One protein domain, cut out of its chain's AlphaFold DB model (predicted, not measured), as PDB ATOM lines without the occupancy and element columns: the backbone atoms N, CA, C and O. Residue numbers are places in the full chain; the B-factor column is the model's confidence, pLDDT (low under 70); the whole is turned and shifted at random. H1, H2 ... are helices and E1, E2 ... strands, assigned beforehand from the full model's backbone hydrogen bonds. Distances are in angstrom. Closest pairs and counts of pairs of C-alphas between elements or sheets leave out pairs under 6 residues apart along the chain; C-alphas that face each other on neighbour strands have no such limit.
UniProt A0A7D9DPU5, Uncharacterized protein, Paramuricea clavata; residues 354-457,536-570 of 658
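AT A GLANCE: This is residues 354 to 457 and 536 to 570 of the 658 residues of an uncharacterized protein of Paramuricea clavata (UniProt A0A7D9DPU5). A short helix, H1, sits in the middle of the domain, with a small three-stranded sheet of E6, E5 and E7 on one side of it and the longest helix, H3, packing on it with residues 434 to 435. Beyond the other side of H1 lie the strand pair E1 and E4 and the short helix H4, and from there E1 runs on into E2, so that the hairpin E2 and E3 reaches away as an arm. The printed part has 139 residues with four named helices and seven named strands, in the order H1 E1 E2 E3 E4 H2 E5 E6 H3 E7 H4; the class is mixed, helices and strands, with under half of the residues in named elements. The largest sheet has the order E6 E5 E7 and is mixed, while the two-stranded sheets are antiparallel. The whole is compact, with a radius of gyration of the C-alphas of 15.5 A and spans of 46 by 37 by 31 A.

HOW THE PARTS SIT: In the largest sheet the inner strand E5, residues 411 to 415, is antiparallel to the edge strand E6, residues 426 to 430, at 157 degrees, and the two form a hairpin; N 430 and O 411 are 2.8 A apart, within hydrogen-bond range. The other edge strand, E7, residues 537 to 540, is parallel to E5 at 37 degrees, with N 414 and O 538 at 2.8 A. H1, residues 357 to 362, is on this sheet at a height over the sheet of 8.6 A; it lies over E6 and runs across the strands, at 90 degrees to E6 on the local plane. The closest C-alphas of H1 and E6 are those of Glu 359 and Val 430, 6.2 A apart. H3, residues 432 to 445, touches H1 with residues 434 to 435 alone, at a steep tilt of 63 degrees, the same way; the closest C-alphas are those of Glu 359 and Val 435, 6.0 A apart. H2, residues 394 to 400, only just touches H1, with 3 pairs of C-alphas within 8 A, and is about perpendicular to it at 84 degrees; the closest C-alphas are those of Leu 362 and Cys 394, 6.2 A apart. H2 also only just touches H3, with 3 pairs, at a shallow tilt of 29 degrees, opposite ways; the closest C-alphas are those of Cys 398 and Ile 436, 7.4 A apart. E1, residues 366 to 369, and E4, residues 388 to 391, are antiparallel neighbours at 154 degrees, with N 369 and O 388 at 2.8 A. H4, residues 557 to 561, has its closest C-alpha to E1 at Ser 561, 4.6 A from that of Arg 366; H4 and H3 are apart. The hairpin of E2, residues 372 to 374, and E3, residues 381 to 383, is antiparallel at 142 degrees, with N 373 and O 382 at 2.8 A. Every O i to N i+4 pair is within hydrogen-bond range in H1, H3 and H4, and 2 of 3 are in H2.

IN THESE COORDINATES: E5 measures 12.4 A from first to last C-alpha, E6 11.1 A and E7 9.9 A. H3 measures 19.9 A, from C-alpha 432 at (-51.041, 3.250, -20.458) to C-alpha 445 at (-52.212, 14.063, -37.156). H1 begins at C-alpha 357, (-39.007, 2.375, -25.644), and is 9.0 A long; H2 is 10.3 A long. E1 measures 9.2 A, E4 9.9 A, E2 6.9 A and E3 7.0 A. H4, 5.8 A long, ends at C-alpha 561, (-42.374, 0.907, -37.584).

THE WHOLE: The two C-alphas farthest apart are those of Lys 377 and Asp 457, at 49.7 A. Residues 458 to 535 are not printed, and C-alphas 457 and 536 are 20.5 A apart across this cut. The link from E7 to H4, 16 residues, is long. The mean pLDDT of the printed part is 82.3; residues 397 to 409, of which 397 to 400 belong to H2, residues 454 to 457 and residue 536 are under 70.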
ATOM      1  N   ALA A 354     -42.134  12.068 -25.089       87.81
ATOM      2  CA  ALA A 354     -42.198  11.556 -23.723       87.81
ATOM      3  C   ALA A 354     -42.228  10.019 -23.630       87.81
ATOM      4  O   ALA A 354     -42.168   9.490 -22.520       87.81
ATOM      5  N   LEU A 355     -42.351   9.310 -24.760       90.31
ATOM      6  CA  LEU A 355     -42.543   7.862 -24.775       90.31
ATOM      7  C   LEU A 355     -41.263   7.073 -24.531       90.31
ATOM      8  O   LEU A 355     -40.253   7.231 -25.224       90.31
ATOM      9  N   GLU A 356     -41.385   6.114 -23.627       89.56
ATOM     10  CA  GLU A 356     -40.394   5.085 -23.364       89.56
ATOM     11  C   GLU A 356     -40.352   4.034 -24.468       89.56
ATOM     12  O   GLU A 356     -41.271   3.888 -25.276       89.56
ATOM     13  N   LYS A 357     -39.268   3.256 -24.506       87.44
ATOM     14  CA  LYS A 357     -39.007   2.375 -25.644       87.44
ATOM     15  C   LYS A 357     -40.134   1.376 -25.906       87.44
ATOM     16  O   LYS A 357     -40.552   1.222 -27.054       87.44
ATOM     17  N   LEU A 358     -40.614   0.709 -24.859       87.06
ATOM     18  CA  LEU A 358     -41.709  -0.243 -24.991       87.06
ATOM     19  C   LEU A 358     -43.009   0.446 -25.420       87.06
ATOM     20  O   LEU A 358     -43.705  -0.064 -26.288       87.06
ATOM     21  N   GLU A 359     -43.284   1.643 -24.901       90.00
ATOM     22  CA  GLU A 359     -44.456   2.448 -25.269       90.00
ATOM     23  C   GLU A 359     -44.443   2.813 -26.764       90.00
ATOM     24  O   GLU A 359     -45.466   2.705 -27.436       90.00
ATOM     25  N   GLN A 360     -43.270   3.143 -27.320       91.75
ATOM     26  CA  GLN A 360     -43.102   3.394 -28.758       91.75
ATOM     27  C   GLN A 360     -43.399   2.162 -29.624       91.75
ATOM     28  O   GLN A 360     -43.848   2.306 -30.759       91.75
ATOM     29  N   ILE A 361     -43.132   0.957 -29.112       88.88
ATOM     30  CA  ILE A 361     -43.404  -0.300 -29.822       88.88
ATOM     31  C   ILE A 361     -44.902  -0.613 -29.803       88.88
ATOM     32  O   ILE A 361     -45.432  -1.069 -30.811       88.88
ATOM     33  N   LEU A 362     -45.593  -0.341 -28.691       88.62
ATOM     34  CA  LEU A 362     -47.030  -0.617 -28.544       88.62
ATOM     35  C   LEU A 362     -47.896   0.203 -29.506       88.62
ATOM     36  O   LEU A 362     -48.922  -0.282 -29.971       88.62
ATOM     37  N   ILE A 363     -47.470   1.426 -29.827       91.06
ATOM     38  CA  ILE A 363     -48.172   2.289 -30.785       91.06
ATOM     39  C   ILE A 363     -47.827   1.981 -32.247       91.06
ATOM     40  O   ILE A 363     -48.474   2.510 -33.144       91.06
ATOM     41  N   ALA A 364     -46.802   1.169 -32.521       92.12
ATOM     42  CA  ALA A 364     -46.371   0.887 -33.885       92.12
ATOM     43  C   ALA A 364     -47.294  -0.140 -34.562       92.12
ATOM     44  O   ALA A 364     -47.631  -1.175 -33.993       92.12
ATOM     45  N   GLN A 365     -47.638   0.093 -35.831       91.69
ATOM     46  CA  GLN A 365     -48.405  -0.870 -36.644       91.69
ATOM     47  C   GLN A 365     -47.511  -1.926 -37.327       91.69
ATOM     48  O   GLN A 365     -47.983  -2.828 -38.031       91.69
ATOM     49  N   ARG A 366     -46.190  -1.794 -37.178       92.00
ATOM     50  CA  ARG A 366     -45.172  -2.708 -37.702       92.00
ATOM     51  C   ARG A 366     -44.099  -2.917 -36.646       92.00
ATOM     52  O   ARG A 366     -43.259  -2.044 -36.441       92.00
ATOM     53  N   ILE A 367     -44.093  -4.074 -36.000       90.31
ATOM     54  CA  ILE A 367     -43.040  -4.405 -35.041       90.31
ATOM     55  C   ILE A 367     -41.868  -5.012 -35.805       90.31
ATOM     56  O   ILE A 367     -41.974  -6.093 -36.389       90.31
ATOM     57  N   VAL A 368     -40.739  -4.309 -35.784       89.88
ATOM     58  CA  VAL A 368     -39.462  -4.821 -36.280       89.88
ATOM     59  C   VAL A 368     -38.813  -5.624 -35.161       89.88
ATOM     60  O   VAL A 368     -38.197  -5.070 -34.256       89.88
ATOM     61  N   PHE A 369     -38.970  -6.945 -35.196       86.56
ATOM     62  CA  PHE A 369     -38.289  -7.826 -34.259       86.56
ATOM     63  C   PHE A 369     -36.823  -7.963 -34.654       86.56
ATOM     64  O   PHE A 369     -36.490  -8.586 -35.662       86.56
ATOM     65  N   GLU A 370     -35.952  -7.437 -33.805       86.62
ATOM     66  CA  GLU A 370     -34.506  -7.557 -33.919       86.62
ATOM     67  C   GLU A 370     -33.880  -7.807 -32.544       86.62
ATOM     68  O   GLU A 370     -34.431  -7.435 -31.509       86.62
ATOM     69  N   LYS A 371     -32.732  -8.494 -32.516       84.31
ATOM     70  CA  LYS A 371     -31.994  -8.775 -31.277       84.31
ATOM     71  C   LYS A 371     -30.673  -8.023 -31.307       84.31
ATOM     72  O   LYS A 371     -29.696  -8.493 -31.892       84.31
ATOM     73  N   ILE A 372     -30.650  -6.858 -30.671       84.81
ATOM     74  CA  ILE A 372     -29.440  -6.053 -30.511       84.81
ATOM     75  C   ILE A 372     -28.691  -6.532 -29.265       84.81
ATOM     76  O   ILE A 372     -29.247  -6.580 -28.173       84.81
ATOM     77  N   VAL A 373     -27.418  -6.882 -29.432       83.81
ATOM     78  CA  VAL A 373     -26.514  -7.337 -28.369       83.81
ATOM     79  C   VAL A 373     -25.331  -6.379 -28.285       83.81
ATOM     80  O   VAL A 373     -24.827  -5.917 -29.309       83.81
ATOM     81  N   VAL A 374     -24.867  -6.077 -27.077       85.12
ATOM     82  CA  VAL A 374     -23.653  -5.280 -26.861       85.12
ATOM     83  C   VAL A 374     -22.447  -6.217 -26.821       85.12
ATOM     84  O   VAL A 374     -22.455  -7.224 -26.120       85.12
ATOM     85  N   MET A 375     -21.410  -5.914 -27.597       82.19
ATOM     86  CA  MET A 375     -20.167  -6.680 -27.603       82.19
ATOM     87  C   MET A 375     -19.390  -6.454 -26.297       82.19
ATOM     88  O   MET A 375     -19.192  -5.293 -25.925       82.19
ATOM     89  N   PRO A 376     -18.869  -7.520 -25.650       78.88
ATOM     90  CA  PRO A 376     -18.150  -7.409 -24.377       78.88
ATOM     91  C   PRO A 376     -16.954  -6.453 -24.435       78.88
ATOM     92  O   PRO A 376     -16.701  -5.688 -23.508       78.88
ATOM     93  N   LYS A 377     -16.222  -6.459 -25.557       77.44
ATOM     94  CA  LYS A 377     -15.086  -5.564 -25.797       77.44
ATOM     95  C   LYS A 377     -15.516  -4.393 -26.679       77.44
ATOM     96  O   LYS A 377     -15.983  -4.587 -27.797       77.44
ATOM     97  N   GLY A 378     -15.332  -3.174 -26.172       76.88
ATOM     98  CA  GLY A 378     -15.596  -1.928 -26.901       76.88
ATOM     99  C   GLY A 378     -17.046  -1.438 -26.874       76.88
ATOM    100  O   GLY A 378     -17.324  -0.412 -27.489       76.88
ATOM    101  N   GLN A 379     -17.955  -2.145 -26.188       81.12
ATOM    102  CA  GLN A 379     -19.374  -1.781 -26.018       81.12
ATOM    103  C   GLN A 379     -20.118  -1.473 -27.333       81.12
ATOM    104  O   GLN A 379     -21.146  -0.791 -27.352       81.12
ATOM    105  N   GLN A 380     -19.610  -1.976 -28.459       85.81
ATOM    106  CA  GLN A 380     -20.253  -1.798 -29.753       85.81
ATOM    107  C   GLN A 380     -21.509  -2.656 -29.818       85.81
ATOM    108  O   GLN A 380     -21.508  -3.815 -29.411       85.81
ATOM    109  N   ARG A 381     -22.589  -2.098 -30.355       86.19
ATOM    110  CA  ARG A 381     -23.824  -2.846 -30.583       86.19
ATOM    111  C   ARG A 381     -23.676  -3.672 -31.858       86.19
ATOM    112  O   ARG A 381     -23.148  -3.177 -32.850       86.19
ATOM    113  N   LYS A 382     -24.166  -4.907 -31.836       84.75
ATOM    114  CA  LYS A 382     -24.337  -5.767 -33.009       84.75
ATOM    115  C   LYS A 382     -25.751  -6.321 -33.046       84.75
ATOM    116  O   LYS A 382     -26.399  -6.437 -32.010       84.75
ATOM    117  N   ILE A 383     -26.188  -6.737 -34.223       85.31
ATOM    118  CA  ILE A 383     -27.418  -7.503 -34.382       85.31
ATOM    119  C   ILE A 383     -27.117  -9.010 -34.372       85.31
ATOM    120  O   ILE A 383     -26.134  -9.452 -34.966       85.31
ATOM    121  N   LYS A 384     -27.928  -9.805 -33.660       81.75
ATOM    122  CA  LYS A 384     -27.863 -11.277 -33.638       81.75
ATOM    123  C   LYS A 384     -29.112 -11.852 -34.312       81.75
ATOM    124  O   LYS A 384     -30.214 -11.702 -33.796       81.75
ATOM    125  N   GLY A 385     -28.924 -12.573 -35.414       80.44
ATOM    126  CA  GLY A 385     -30.015 -13.183 -36.180       80.44
ATOM    127  C   GLY A 385     -30.655 -12.233 -37.198       80.44
ATOM    128  O   GLY A 385     -30.127 -11.159 -37.480       80.44
ATOM    129  N   ALA A 386     -31.778 -12.661 -37.774       79.88
ATOM    130  CA  ALA A 386     -32.505 -11.909 -38.792       79.88
ATOM    131  C   ALA A 386     -33.414 -10.821 -38.192       79.88
ATOM    132  O   ALA A 386     -33.869 -10.939 -37.052       79.88
ATOM    133  N   ILE A 387     -33.712  -9.798 -38.999       86.38
ATOM    134  CA  ILE A 387     -34.749  -8.804 -38.712       86.38
ATOM    135  C   ILE A 387     -36.066  -9.251 -39.344       86.38
ATOM    136  O   ILE A 387     -36.126  -9.493 -40.551       86.38
ATOM    137  N   CYS A 388     -37.132  -9.294 -38.543       86.19
ATOM    138  CA  CYS A 388     -38.473  -9.656 -39.002       86.19
ATOM    139  C   CYS A 388     -39.450  -8.491 -38.811       86.19
ATOM    140  O   CYS A 388     -39.677  -8.059 -37.687       86.19
ATOM    141  N   ASN A 389     -40.067  -8.019 -39.896       89.88
ATOM    142  CA  ASN A 389     -41.125  -7.011 -39.852       89.88
ATOM    143  C   ASN A 389     -42.493  -7.692 -39.739       89.88
ATOM    144  O   ASN A 389     -42.901  -8.404 -40.657       89.88
ATOM    145  N   VAL A 390     -43.189  -7.493 -38.620       88.31
ATOM    146  CA  VAL A 390     -44.484  -8.128 -38.346       88.31
ATOM    147  C   VAL A 390     -45.579  -7.063 -38.276       88.31
ATOM    148  O   VAL A 390     -45.472  -6.136 -37.468       88.31
ATOM    149  N   PRO A 391     -46.636  -7.162 -39.103       89.06
ATOM    150  CA  PRO A 391     -47.785  -6.274 -39.018       89.06
ATOM    151  C   PRO A 391     -48.591  -6.553 -37.753       89.06
ATOM    152  O   PRO A 391     -48.908  -7.703 -37.451       89.06
ATOM    153  N   VAL A 392     -48.922  -5.484 -37.035       85.62
ATOM    154  CA  VAL A 392     -49.631  -5.530 -35.758       85.62
ATOM    155  C   VAL A 392     -50.753  -4.500 -35.761       85.62
ATOM    156  O   VAL A 392     -50.611  -3.405 -36.303       85.62
ATOM    157  N   GLU A 393     -51.867  -4.860 -35.137       81.38
ATOM    158  CA  GLU A 393     -52.974  -3.950 -34.859       81.38
ATOM    159  C   GLU A 393     -52.799  -3.388 -33.446       81.38
ATOM    160  O   GLU A 393     -53.018  -4.070 -32.444       81.38
ATOM    161  N   CYS A 394     -52.351  -2.134 -33.357       76.12
ATOM    162  CA  CYS A 394     -52.089  -1.494 -32.066       76.12
ATOM    163  C   CYS A 394     -53.360  -1.320 -31.209       76.12
ATOM    164  O   CYS A 394     -53.254  -1.354 -29.985       76.12
ATOM    165  N   SER A 395     -54.555  -1.241 -31.815       72.81
ATOM    166  CA  SER A 395     -55.849  -1.219 -31.110       72.81
ATOM    167  C   SER A 395     -56.023  -2.430 -30.192       72.81
ATOM    168  O   SER A 395     -56.289  -2.273 -29.003       72.81
ATOM    169  N   GLN A 396     -55.768  -3.635 -30.709       71.31
ATOM    170  CA  GLN A 396     -55.872  -4.885 -29.947       71.31
ATOM    171  C   GLN A 396     -54.933  -4.889 -28.740       71.31
ATOM    172  O   GLN A 396     -55.292  -5.353 -27.662       71.31
ATOM    173  N   THR A 397     -53.735  -4.330 -28.910       68.56
ATOM    174  CA  THR A 397     -52.747  -4.250 -27.832       68.56
ATOM    175  C   THR A 397     -53.183  -3.260 -26.756       68.56
ATOM    176  O   THR A 397     -53.024  -3.537 -25.572       68.56
ATOM    177  N   CYS A 398     -53.766  -2.127 -27.153       66.88
ATOM    178  CA  CYS A 398     -54.207  -1.087 -26.226       66.88
ATOM    179  C   CYS A 398     -55.462  -1.479 -25.446       66.88
ATOM    180  O   CYS A 398     -55.567  -1.121 -24.278       66.88
ATOM    181  N   ASN A 399     -56.354  -2.274 -26.037       66.06
ATOM    182  CA  ASN A 399     -57.556  -2.774 -25.362       66.06
ATOM    183  C   ASN A 399     -57.237  -3.772 -24.227       66.06
ATOM    184  O   ASN A 399     -58.063  -3.965 -23.339       66.06
ATOM    185  N   VAL A 400     -56.051  -4.397 -24.250       65.88
ATOM    186  CA  VAL A 400     -55.569  -5.338 -23.219       65.88
ATOM    187  C   VAL A 400     -54.860  -4.619 -22.064       65.88
ATOM    188  O   VAL A 400     -54.713  -5.187 -20.982       65.88
ATOM    189  N   LEU A 401     -54.416  -3.371 -22.256       67.94
ATOM    190  CA  LEU A 401     -53.773  -2.588 -21.200       67.94
ATOM    191  C   LEU A 401     -54.841  -2.120 -20.197       67.94
ATOM    192  O   LEU A 401     -55.382  -1.023 -20.320       67.94
ATOM    193  N   ALA A 402     -55.163  -2.979 -19.224       56.72
ATOM    194  CA  ALA A 402     -56.089  -2.676 -18.136       56.72
ATOM    195  C   ALA A 402     -55.702  -1.353 -17.457       56.72
ATOM    196  O   ALA A 402     -54.544  -1.146 -17.097       56.72
ATOM    197  N   ARG A 403     -56.663  -0.443 -17.278       59.91
ATOM    198  CA  ARG A 403     -56.419   0.792 -16.525       59.91
ATOM    199  C   ARG A 403     -56.533   0.478 -15.032       59.91
ATOM    200  O   ARG A 403     -57.620   0.106 -14.594       59.91
ATOM    201  N   PRO A 404     -55.462   0.633 -14.244       52.34
ATOM    202  CA  PRO A 404     -55.606   0.631 -12.798       52.34
ATOM    203  C   PRO A 404     -56.540   1.783 -12.370       52.34
ATOM    204  O   PRO A 404     -56.534   2.838 -13.018       52.34
ATOM    205  N   PRO A 405     -57.361   1.584 -11.321       49.84
ATOM    206  CA  PRO A 405     -58.330   2.579 -10.847       49.84
ATOM    207  C   PRO A 405     -57.651   3.893 -10.428       49.84
ATOM    208  O   PRO A 405     -58.216   4.977 -10.598       49.84
ATOM    209  N   ASP A 406     -56.391   3.816 -10.004       54.44
ATOM    210  CA  ASP A 406     -55.559   4.973  -9.715       54.44
ATOM    211  C   ASP A 406     -54.952   5.513 -11.015       54.44
ATOM    212  O   ASP A 406     -54.183   4.839 -11.708       54.44
ATOM    213  N   ARG A 407     -55.251   6.774 -11.349       48.12
ATOM    214  CA  ARG A 407     -54.796   7.468 -12.577       48.12
ATOM    215  C   ARG A 407     -53.265   7.493 -12.790       48.12
ATOM    216  O   ARG A 407     -52.818   7.984 -13.825       48.12
ATOM    217  N   SER A 408     -52.465   6.993 -11.847       53.06
ATOM    218  CA  SER A 408     -50.997   6.938 -11.869       53.06
ATOM    219  C   SER A 408     -50.402   5.574 -12.241       53.06
ATOM    220  O   SER A 408     -49.177   5.442 -12.254       53.06
ATOM    221  N   GLY A 409     -51.207   4.545 -12.525       62.66
ATOM    222  CA  GLY A 409     -50.667   3.191 -12.534       62.66
ATOM    223  C   GLY A 409     -49.761   2.864 -13.726       62.66
ATOM    224  O   GLY A 409     -50.147   2.882 -14.898       62.66
ATOM    225  N   ILE A 410     -48.518   2.557 -13.383       72.38
ATOM    226  CA  ILE A 410     -47.500   1.991 -14.258       72.38
ATOM    227  C   ILE A 410     -47.711   0.470 -14.282       72.38
ATOM    228  O   ILE A 410     -47.862  -0.144 -13.231       72.38
ATOM    229  N   MET A 411     -47.689  -0.151 -15.463       73.50
ATOM    230  CA  MET A 411     -47.856  -1.600 -15.628       73.50
ATOM    231  C   MET A 411     -46.549  -2.263 -16.051       73.50
ATOM    232  O   MET A 411     -45.885  -1.799 -16.978       73.50
ATOM    233  N   LEU A 412     -46.184  -3.386 -15.436       80.50
ATOM    234  CA  LEU A 412     -45.049  -4.186 -15.895       80.50
ATOM    235  C   LEU A 412     -45.475  -5.065 -17.074       80.50
ATOM    236  O   LEU A 412     -46.298  -5.963 -16.917       80.50
ATOM    237  N   LEU A 413     -44.890  -4.835 -18.251       80.81
ATOM    238  CA  LEU A 413     -45.295  -5.500 -19.489       80.81
ATOM    239  C   LEU A 413     -44.137  -6.282 -20.116       80.81
ATOM    240  O   LEU A 413     -43.035  -5.763 -20.320       80.81
ATOM    241  N   LYS A 414     -44.400  -7.543 -20.463       82.62
ATOM    242  CA  LYS A 414     -43.515  -8.418 -21.238       82.62
ATOM    243  C   LYS A 414     -44.080  -8.590 -22.645       82.62
ATOM    244  O   LYS A 414     -45.128  -9.210 -22.817       82.62
ATOM    245  N   ILE A 415     -43.350  -8.120 -23.658       82.94
ATOM    246  CA  ILE A 415     -43.642  -8.472 -25.055       82.94
ATOM    247  C   ILE A 415     -42.945  -9.784 -25.386       82.94
ATOM    248  O   ILE A 415     -41.720  -9.904 -25.279       82.94
ATOM    249  N   LYS A 416     -43.727 -10.757 -25.841       83.06
ATOM    250  CA  LYS A 416     -43.266 -12.056 -26.329       83.06
ATOM    251  C   LYS A 416     -43.559 -12.211 -27.820       83.06
ATOM    252  O   LYS A 416     -44.376 -11.496 -28.390       83.06
ATOM    253  N   ARG A 417     -42.882 -13.171 -28.459       80.19
ATOM    254  CA  ARG A 417     -43.191 -13.579 -29.846       80.19
ATOM    255  C   ARG A 417     -44.444 -14.459 -29.919       80.19
ATOM    256  O   ARG A 417     -45.194 -14.362 -30.878       80.19
ATOM    257  N   LYS A 418     -44.625 -15.312 -28.910       80.12
ATOM    258  CA  LYS A 418     -45.816 -16.126 -28.641       80.12
ATOM    259  C   LYS A 418     -46.030 -16.169 -27.135       80.12
ATOM    260  O   LYS A 418     -45.036 -16.219 -26.404       80.12
ATOM    261  N   LEU A 419     -47.274 -16.181 -26.667       80.75
ATOM    262  CA  LEU A 419     -47.579 -16.187 -25.231       80.75
ATOM    263  C   LEU A 419     -46.969 -17.395 -24.503       80.75
ATOM    264  O   LEU A 419     -46.401 -17.234 -23.417       80.75
ATOM    265  N   GLN A 420     -46.993 -18.566 -25.149       77.19
ATOM    266  CA  GLN A 420     -46.468 -19.833 -24.619       77.19
ATOM    267  C   GLN A 420     -44.943 -19.857 -24.412       77.19
ATOM    268  O   GLN A 420     -44.427 -20.703 -23.686       77.19
ATOM    269  N   PHE A 421     -44.183 -18.961 -25.052       79.00
ATOM    270  CA  PHE A 421     -42.726 -18.966 -24.923       79.00
ATOM    271  C   PHE A 421     -42.286 -18.443 -23.553       79.00
ATOM    272  O   PHE A 421     -42.787 -17.429 -23.066       79.00
ATOM    273  N   ARG A 422     -41.298 -19.104 -22.937       77.44
ATOM    274  CA  ARG A 422     -40.672 -18.619 -21.694       77.44
ATOM    275  C   ARG A 422     -39.884 -17.326 -21.924       77.44
ATOM    276  O   ARG A 422     -39.974 -16.397 -21.123       77.44
ATOM    277  N   GLY A 423     -39.177 -17.243 -23.051       73.94
ATOM    278  CA  GLY A 423     -38.404 -16.065 -23.446       73.94
ATOM    279  C   GLY A 423     -39.271 -14.837 -23.757       73.94
ATOM    280  O   GLY A 423     -40.379 -14.947 -24.282       73.94
ATOM    281  N   ARG A 424     -38.729 -13.648 -23.471       80.94
ATOM    282  CA  ARG A 424     -39.337 -12.338 -23.758       80.94
ATOM    283  C   ARG A 424     -38.435 -11.514 -24.674       80.94
ATOM    284  O   ARG A 424     -37.220 -11.669 -24.630       80.94
ATOM    285  N   VAL A 425     -39.030 -10.652 -25.494       78.94
ATOM    286  CA  VAL A 425     -38.295  -9.711 -26.357       78.94
ATOM    287  C   VAL A 425     -38.018  -8.417 -25.596       78.94
ATOM    288  O   VAL A 425     -36.872  -7.997 -25.504       78.94
ATOM    289  N   TYR A 426     -39.060  -7.838 -24.995       81.94
ATOM    290  CA  TYR A 426     -38.961  -6.631 -24.177       81.94
ATOM    291  C   TYR A 426     -39.607  -6.860 -22.814       81.94
ATOM    292  O   TYR A 426     -40.574  -7.616 -22.693       81.94
ATOM    293  N   PHE A 427     -39.064  -6.199 -21.795       84.75
ATOM    294  CA  PHE A 427     -39.631  -6.143 -20.455       84.75
ATOM    295  C   PHE A 427     -39.373  -4.764 -19.870       84.75
ATOM    296  O   PHE A 427     -38.223  -4.418 -19.604       84.75
ATOM    297  N   GLN A 428     -40.429  -3.969 -19.741       84.69
ATOM    298  CA  GLN A 428     -40.350  -2.606 -19.229       84.69
ATOM    299  C   GLN A 428     -41.669  -2.242 -18.546       84.69
ATOM    300  O   GLN A 428     -42.722  -2.811 -18.844       84.69
ATOM    301  N   ALA A 429     -41.596  -1.283 -17.632       83.25
ATOM    302  CA  ALA A 429     -42.756  -0.616 -17.077       83.25
ATOM    303  C   ALA A 429     -43.358   0.344 -18.129       83.25
ATOM    304  O   ALA A 429     -42.626   1.093 -18.775       83.25
ATOM    305  N   VAL A 430     -44.671   0.292 -18.328       83.06
ATOM    306  CA  VAL A 430     -45.427   1.022 -19.358       83.06
ATOM    307  C   VAL A 430     -46.452   1.911 -18.677       83.06
ATOM    308  O   VAL A 430     -47.103   1.473 -17.731       83.06
ATOM    309  N   ARG A 431     -46.629   3.141 -19.169       85.19
ATOM    310  CA  ARG A 431     -47.682   4.062 -18.721       85.19
ATOM    311  C   ARG A 431     -48.825   4.060 -19.744       85.19
ATOM    312  O   ARG A 431     -48.706   4.722 -20.780       85.19
ATOM    313  N   PRO A 432     -49.955   3.376 -19.479       80.19
ATOM    314  CA  PRO A 432     -51.041   3.250 -20.458       80.19
ATOM    315  C   PRO A 432     -51.599   4.600 -20.933       80.19
ATOM    316  O   PRO A 432     -51.907   4.769 -22.110       80.19
ATOM    317  N   GLN A 433     -51.643   5.601 -20.047       78.75
ATOM    318  CA  GLN A 433     -52.140   6.947 -20.366       78.75
ATOM    319  C   GLN A 433     -51.321   7.647 -21.464       78.75
ATOM    320  O   GLN A 433     -51.881   8.317 -22.333       78.75
ATOM    321  N   PHE A 434     -49.997   7.467 -21.472       84.75
ATOM    322  CA  PHE A 434     -49.122   8.039 -22.501       84.75
ATOM    323  C   PHE A 434     -49.308   7.337 -23.850       84.75
ATOM    324  O   PHE A 434     -49.338   7.994 -24.889       84.75
ATOM    325  N   VAL A 435     -49.505   6.016 -23.840       86.06
ATOM    326  CA  VAL A 435     -49.782   5.231 -25.054       86.06
ATOM    327  C   VAL A 435     -51.094   5.690 -25.701       86.06
ATOM    328  O   VAL A 435     -51.109   6.006 -26.891       86.06
ATOM    329  N   ILE A 436     -52.170   5.811 -24.917       82.81
ATOM    330  CA  ILE A 436     -53.497   6.223 -25.405       82.81
ATOM    331  C   ILE A 436     -53.485   7.673 -25.905       82.81
ATOM    332  O   ILE A 436     -53.938   7.946 -27.015       82.81
ATOM    333  N   SER A 437     -52.945   8.611 -25.118       85.62
ATOM    334  CA  SER A 437     -52.860  10.024 -25.524       85.62
ATOM    335  C   SER A 437     -52.048  10.206 -26.808       85.62
ATOM    336  O   SER A 437     -52.467  10.942 -27.702       85.62
ATOM    337  N   THR A 438     -50.942   9.473 -26.955       89.56
ATOM    338  CA  THR A 438     -50.152   9.489 -28.191       89.56
ATOM    339  C   THR A 438     -50.928   8.903 -29.365       89.56
ATOM    340  O   THR A 438     -50.883   9.460 -30.459       89.56
ATOM    341  N   LEU A 439     -51.655   7.799 -29.178       88.62
ATOM    342  CA  LEU A 439     -52.461   7.229 -30.256       88.62
ATOM    343  C   LEU A 439     -53.576   8.176 -30.701       88.62
ATOM    344  O   LEU A 439     -53.746   8.360 -31.901       88.62
ATOM    345  N   ASN A 440     -54.255   8.850 -29.770       88.25
ATOM    346  CA  ASN A 440     -55.220   9.904 -30.103       88.25
ATOM    347  C   ASN A 440     -54.568  11.027 -30.921       88.25
ATOM    348  O   ASN A 440     -55.111  11.464 -31.938       88.25
ATOM    349  N   TRP A 441     -53.361  11.451 -30.531       92.50
ATOM    350  CA  TRP A 441     -52.592  12.429 -31.296       92.50
ATOM    351  C   TRP A 441     -52.255  11.921 -32.707       92.50
ATOM    352  O   TRP A 441     -52.404  12.660 -33.685       92.50
ATOM    353  N   LEU A 442     -51.836  10.658 -32.837       93.06
ATOM    354  CA  LEU A 442     -51.517  10.024 -34.117       93.06
ATOM    355  C   LEU A 442     -52.751   9.886 -35.011       93.06
ATOM    356  O   LEU A 442     -52.648  10.183 -36.193       93.06
ATOM    357  N   ILE A 443     -53.913   9.510 -34.480       91.38
ATOM    358  CA  ILE A 443     -55.169   9.434 -35.243       91.38
ATOM    359  C   ILE A 443     -55.510  10.803 -35.850       91.38
ATOM    360  O   ILE A 443     -55.862  10.893 -37.028       91.38
ATOM    361  N   ALA A 444     -55.339  11.879 -35.075       91.88
ATOM    362  CA  ALA A 444     -55.619  13.237 -35.533       91.88
ATOM    363  C   ALA A 444     -54.595  13.762 -36.562       91.88
ATOM    364  O   ALA A 444     -54.964  14.484 -37.489       91.88
ATOM    365  N   ASN A 445     -53.310  13.414 -36.421       94.12
ATOM    366  CA  ASN A 445     -52.212  14.063 -37.156       94.12
ATOM    367  C   ASN A 445     -51.512  13.180 -38.203       94.12
ATOM    368  O   ASN A 445     -50.788  13.697 -39.060       94.12
ATOM    369  N   ASN A 446     -51.701  11.864 -38.149       94.62
ATOM    370  CA  ASN A 446     -51.057  10.893 -39.020       94.62
ATOM    371  C   ASN A 446     -52.107  10.164 -39.878       94.62
ATOM    372  O   ASN A 446     -52.872   9.349 -39.361       94.62
ATOM    373  N   PRO A 447     -52.126  10.380 -41.207       93.50
ATOM    374  CA  PRO A 447     -53.078   9.717 -42.100       93.50
ATOM    375  C   PRO A 447     -53.049   8.187 -42.021       93.50
ATOM    376  O   PRO A 447     -54.066   7.551 -42.284       93.50
ATOM    377  N   LEU A 448     -51.909   7.599 -41.640       92.62
ATOM    378  CA  LEU A 448     -51.738   6.151 -41.522       92.62
ATOM    379  C   LEU A 448     -52.464   5.548 -40.309       92.62
ATOM    380  O   LEU A 448     -52.573   4.328 -40.224       92.62
ATOM    381  N   TYR A 449     -52.946   6.377 -39.378       91.81
ATOM    382  CA  TYR A 449     -53.578   5.947 -38.127       91.81
ATOM    383  C   TYR A 449     -55.097   6.177 -38.094       91.81
ATOM    384  O   TYR A 449     -55.740   5.818 -37.118       91.81
ATOM    385  N   ARG A 450     -55.698   6.717 -39.164       86.31
ATOM    386  CA  ARG A 450     -57.127   7.098 -39.198       86.31
ATOM    387  C   ARG A 450     -58.113   5.958 -38.931       86.31
ATOM    388  O   ARG A 450     -59.212   6.224 -38.470       86.31
ATOM    389  N   ASN A 451     -57.726   4.722 -39.232       81.56
ATOM    390  CA  ASN A 451     -58.598   3.549 -39.122       81.56
ATOM    391  C   ASN A 451     -58.422   2.799 -37.790       81.56
ATOM    392  O   ASN A 451     -58.836   1.649 -37.680       81.56
ATOM    393  N   ILE A 452     -57.734   3.394 -36.813       80.50
ATOM    394  CA  ILE A 452     -57.522   2.779 -35.503       80.50
ATOM    395  C   ILE A 452     -58.627   3.240 -34.562       80.50
ATOM    396  O   ILE A 452     -58.739   4.425 -34.259       80.50
ATOM    397  N   GLU A 453     -59.401   2.282 -34.067       73.50
ATOM    398  CA  GLU A 453     -60.376   2.488 -33.002       73.50
ATOM    399  C   GLU A 453     -59.738   2.130 -31.656       73.50
ATOM    400  O   GLU A 453     -59.141   1.061 -31.505       73.50
ATOM    401  N   ILE A 454     -59.839   3.029 -30.675       68.94
ATOM    402  CA  ILE A 454     -59.334   2.813 -29.315       68.94
ATOM    403  C   ILE A 454     -60.543   2.673 -28.397       68.94
ATOM    404  O   ILE A 454     -61.315   3.621 -28.253       68.94
ATOM    405  N   GLN A 455     -60.713   1.508 -27.769       59.94
ATOM    406  CA  GLN A 455     -61.774   1.323 -26.782       59.94
ATOM    407  C   GLN A 455     -61.307   1.871 -25.434       59.94
ATOM    408  O   GLN A 455     -60.573   1.231 -24.685       59.94
ATOM    409  N   CYS A 456     -61.744   3.087 -25.126       55.25
ATOM    410  CA  CYS A 456     -61.417   3.789 -23.892       55.25
ATOM    411  C   CYS A 456     -62.292   3.369 -22.701       55.25
ATOM    412  O   CYS A 456     -62.299   4.116 -21.730       55.25
ATOM    413  N   ASP A 457     -62.994   2.227 -22.731       52.75
ATOM    414  CA  ASP A 457     -64.038   1.880 -21.741       52.75
ATOM    415  C   ASP A 457     -63.815   0.556 -20.976       52.75
ATOM    416  O   ASP A 457     -64.574   0.242 -20.068       52.75
ATOM    417  N   GLU A 536     -48.792  -7.235 -10.905       65.50
ATOM    418  CA  GLU A 536     -49.068  -8.168 -11.989       65.50
ATOM    419  C   GLU A 536     -48.218  -7.839 -13.222       65.50
ATOM    420  O   GLU A 536     -48.191  -6.714 -13.727       65.50
ATOM    421  N   VAL A 537     -47.479  -8.842 -13.700       74.69
ATOM    422  CA  VAL A 537     -46.685  -8.737 -14.924       74.69
ATOM    423  C   VAL A 537     -47.507  -9.263 -16.091       74.69
ATOM    424  O   VAL A 537     -47.701 -10.472 -16.234       74.69
ATOM    425  N   PHE A 538     -47.923  -8.361 -16.971       78.19
ATOM    426  CA  PHE A 538     -48.729  -8.691 -18.139       78.19
ATOM    427  C   PHE A 538     -47.841  -9.239 -19.256       78.19
ATOM    428  O   PHE A 538     -46.807  -8.661 -19.596       78.19
ATOM    429  N   ASN A 539     -48.235 -10.366 -19.845       80.12
ATOM    430  CA  ASN A 539     -47.576 -10.920 -21.023       80.12
ATOM    431  C   ASN A 539     -48.462 -10.669 -22.240       80.12
ATOM    432  O   ASN A 539     -49.617 -11.081 -22.246       80.12
ATOM    433  N   ILE A 540     -47.907 -10.046 -23.275       82.50
ATOM    434  CA  ILE A 540     -48.601  -9.824 -24.544       82.50
ATOM    435  C   ILE A 540     -47.752 -10.341 -25.705       82.50
ATOM    436  O   ILE A 540     -46.519 -10.296 -25.664       82.50
ATOM    437  N   ALA A 541     -48.405 -10.820 -26.758       84.12
ATOM    438  CA  ALA A 541     -47.753 -11.228 -27.998       84.12
ATOM    439  C   ALA A 541     -48.517 -10.642 -29.195       84.12
ATOM    440  O   ALA A 541     -49.247 -11.347 -29.883       84.12
ATOM    441  N   PRO A 542     -48.376  -9.333 -29.456       82.81
ATOM    442  CA  PRO A 542     -49.244  -8.623 -30.398       82.81
ATOM    443  C   PRO A 542     -49.031  -9.028 -31.870       82.81
ATOM    444  O   PRO A 542     -49.874  -8.765 -32.719       82.81
ATOM    445  N   GLY A 543     -47.908  -9.683 -32.180       81.38
ATOM    446  CA  GLY A 543     -47.637 -10.282 -33.492       81.38
ATOM    447  C   GLY A 543     -47.947 -11.780 -33.582       81.38
ATOM    448  O   GLY A 543     -47.618 -12.400 -34.592       81.38
ATOM    449  N   GLU A 544     -48.512 -12.394 -32.539       83.06
ATOM    450  CA  GLU A 544     -48.849 -13.818 -32.547       83.06
ATOM    451  C   GLU A 544     -49.921 -14.121 -33.606       83.06
ATOM    452  O   GLU A 544     -50.869 -13.365 -33.796       83.06
ATOM    453  N   GLY A 545     -49.728 -15.200 -34.369       80.12
ATOM    454  CA  GLY A 545     -50.615 -15.569 -35.481       80.12
ATOM    455  C   GLY A 545     -50.489 -14.698 -36.741       80.12
ATOM    456  O   GLY A 545     -51.088 -15.030 -37.760       80.12
ATOM    457  N   LYS A 546     -49.693 -13.619 -36.724       85.62
ATOM    458  CA  LYS A 546     -49.429 -12.782 -37.905       85.62
ATOM    459  C   LYS A 546     -48.174 -13.266 -38.642       85.62
ATOM    460  O   LYS A 546     -47.187 -13.687 -38.035       85.62
ATOM    461  N   HIS A 547     -48.188 -13.180 -39.971       83.31
ATOM    462  CA  HIS A 547     -47.045 -13.560 -40.803       83.31
ATOM    463  C   HIS A 547     -46.110 -12.367 -41.056       83.31
ATOM    464  O   HIS A 547     -46.594 -11.283 -41.394       83.31
ATOM    465  N   PRO A 548     -44.778 -12.543 -40.934       86.88
ATOM    466  CA  PRO A 548     -43.824 -11.498 -41.277       86.88
ATOM    467  C   PRO A 548     -43.946 -11.070 -42.742       86.88
ATOM    468  O   PRO A 548     -44.083 -11.904 -43.637       86.88
ATOM    469  N   VAL A 549     -43.831  -9.767 -42.987       87.25
ATOM    470  CA  VAL A 549     -43.820  -9.177 -44.330       87.25
ATOM    471  C   VAL A 549     -42.396  -8.749 -44.668       87.25
ATOM    472  O   VAL A 549     -41.661  -8.254 -43.813       87.25
ATOM    473  N   SER A 550     -41.983  -8.916 -45.925       85.44
ATOM    474  CA  SER A 550     -40.658  -8.465 -46.350       85.44
ATOM    475  C   SER A 550     -40.524  -6.946 -46.224       85.44
ATOM    476  O   SER A 550     -41.319  -6.181 -46.775       85.44
ATOM    477  N   LEU A 551     -39.452  -6.519 -45.553       84.69
ATOM    478  CA  LEU A 551     -39.066  -5.113 -45.429       84.69
ATOM    479  C   LEU A 551     -38.861  -4.438 -46.786       84.69
ATOM    480  O   LEU A 551     -39.066  -3.244 -46.905       84.69
ATOM    481  N   MET A 552     -38.483  -5.183 -47.826       81.38
ATOM    482  CA  MET A 552     -38.230  -4.610 -49.150       81.38
ATOM    483  C   MET A 552     -39.508  -4.331 -49.950       81.38
ATOM    484  O   MET A 552     -39.492  -3.465 -50.825       81.38
ATOM    485  N   THR A 553     -40.590  -5.070 -49.689       83.75
ATOM    486  CA  THR A 553     -41.857  -4.963 -50.434       83.75
ATOM    487  C   THR A 553     -42.885  -4.084 -49.734       83.75
ATOM    488  O   THR A 553     -43.749  -3.516 -50.396       83.75
ATOM    489  N   ASP A 554     -42.808  -3.979 -48.408       89.62
ATOM    490  CA  ASP A 554     -43.710  -3.146 -47.620       89.62
ATOM    491  C   ASP A 554     -43.382  -1.658 -47.820       89.62
ATOM    492  O   ASP A 554     -42.380  -1.139 -47.322       89.62
ATOM    493  N   LYS A 555     -44.247  -0.971 -48.577       88.94
ATOM    494  CA  LYS A 555     -44.063   0.431 -48.974       88.94
ATOM    495  C   LYS A 555     -44.100   1.413 -47.807       88.94
ATOM    496  O   LYS A 555     -43.643   2.527 -48.010       88.94
ATOM    497  N   LEU A 556     -44.655   1.063 -46.651       92.19
ATOM    498  CA  LEU A 556     -44.783   1.979 -45.510       92.19
ATOM    499  C   LEU A 556     -44.119   1.410 -44.253       92.19
ATOM    500  O   LEU A 556     -44.435   1.832 -43.140       92.19
ATOM    501  N   CYS A 557     -43.212   0.435 -44.406       92.69
ATOM    502  CA  CYS A 557     -42.600  -0.223 -43.254       92.69
ATOM    503  C   CYS A 557     -41.840   0.763 -42.365       92.69
ATOM    504  O   CYS A 557     -41.946   0.686 -41.152       92.69
ATOM    505  N   GLU A 558     -41.126   1.729 -42.942       94.62
ATOM    506  CA  GLU A 558     -40.340   2.685 -42.166       94.62
ATOM    507  C   GLU A 558     -41.234   3.608 -41.319       94.62
ATOM    508  O   GLU A 558     -40.999   3.775 -40.122       94.62
ATOM    509  N   GLU A 559     -42.280   4.178 -41.919       95.50
ATOM    510  CA  GLU A 559     -43.195   5.099 -41.243       95.50
ATOM    511  C   GLU A 559     -44.055   4.407 -40.181       95.50
ATOM    512  O   GLU A 559     -44.297   4.977 -39.116       95.50
ATOM    513  N   LEU A 560     -44.502   3.179 -40.456       94.25
ATOM    514  CA  LEU A 560     -45.345   2.405 -39.544       94.25
ATOM    515  C   LEU A 560     -44.551   1.745 -38.408       94.25
ATOM    516  O   LEU A 560     -45.127   1.488 -37.350       94.25
ATOM    517  N   SER A 561     -43.256   1.476 -38.611       94.06
ATOM    518  CA  SER A 561     -42.374   0.907 -37.584       94.06
ATOM    519  C   SER A 561     -41.809   1.939 -36.625       94.06
ATOM    520  O   SER A 561     -41.568   1.625 -35.462       94.06
ATOM    521  N   PHE A 562     -41.597   3.174 -37.086       95.50
ATOM    522  CA  PHE A 562     -40.978   4.225 -36.280       95.50
ATOM    523  C   PHE A 562     -41.857   5.485 -36.192       95.50
ATOM    524  O   PHE A 562     -41.423   6.561 -36.619       95.50
ATOM    525  N   PRO A 563     -43.064   5.408 -35.593       94.38
ATOM    526  CA  PRO A 563     -43.994   6.540 -35.529       94.38
ATOM    527  C   PRO A 563     -43.406   7.778 -34.835       94.38
ATOM    528  O   PRO A 563     -43.674   8.898 -35.255       94.38
ATOM    529  N   VAL A 564     -42.517   7.611 -33.848       95.00
ATOM    530  CA  VAL A 564     -41.806   8.734 -33.192       95.00
ATOM    531  C   VAL A 564     -40.836   9.460 -34.130       95.00
ATOM    532  O   VAL A 564     -40.643  10.678 -34.030       95.00
ATOM    533  N   LEU A 565     -40.226   8.738 -35.073       95.56
ATOM    534  CA  LEU A 565     -39.355   9.332 -36.090       95.56
ATOM    535  C   LEU A 565     -40.168   9.961 -37.234       95.56
ATOM    536  O   LEU A 565     -39.734  10.986 -37.779       95.56
ATOM    537  N   PHE A 566     -41.345   9.394 -37.529       96.38
ATOM    538  CA  PHE A 566     -42.271   9.776 -38.601       96.38
ATOM    539  C   PHE A 566     -43.676  10.125 -38.065       96.38
ATOM    540  O   PHE A 566     -44.652   9.467 -38.431       96.38
ATOM    541  N   PRO A 567     -43.824  11.192 -37.255       95.19
ATOM    542  CA  PRO A 567     -45.086  11.503 -36.572       95.19
ATOM    543  C   PRO A 567     -46.257  11.739 -37.531       95.19
ATOM    544  O   PRO A 567     -47.387  11.407 -37.203       95.19
ATOM    545  N   LYS A 568     -45.995  12.260 -38.737       94.88
ATOM    546  CA  LYS A 568     -47.009  12.490 -39.782       94.88
ATOM    547  C   LYS A 568     -47.074  11.386 -40.845       94.88
ATOM    548  O   LYS A 568     -47.729  11.574 -41.866       94.88
ATOM    549  N   GLY A 569     -46.345  10.282 -40.661       94.12
ATOM    550  CA  GLY A 569     -46.399   9.116 -41.549       94.12
ATOM    551  C   GLY A 569     -45.998   9.391 -43.002       94.12
ATOM    552  O   GLY A 569     -46.566   8.803 -43.917       94.12
ATOM    553  N   ARG A 570     -45.065  10.322 -43.237       94.00
ATOM    554  CA  ARG A 570     -44.686  10.775 -44.583       94.00
ATOM    555  C   ARG A 570     -43.181  10.739 -44.824       94.00
ATOM    556  O   ARG A 570     -42.380  10.861 -43.901       94.00
TER     557      ARG A 570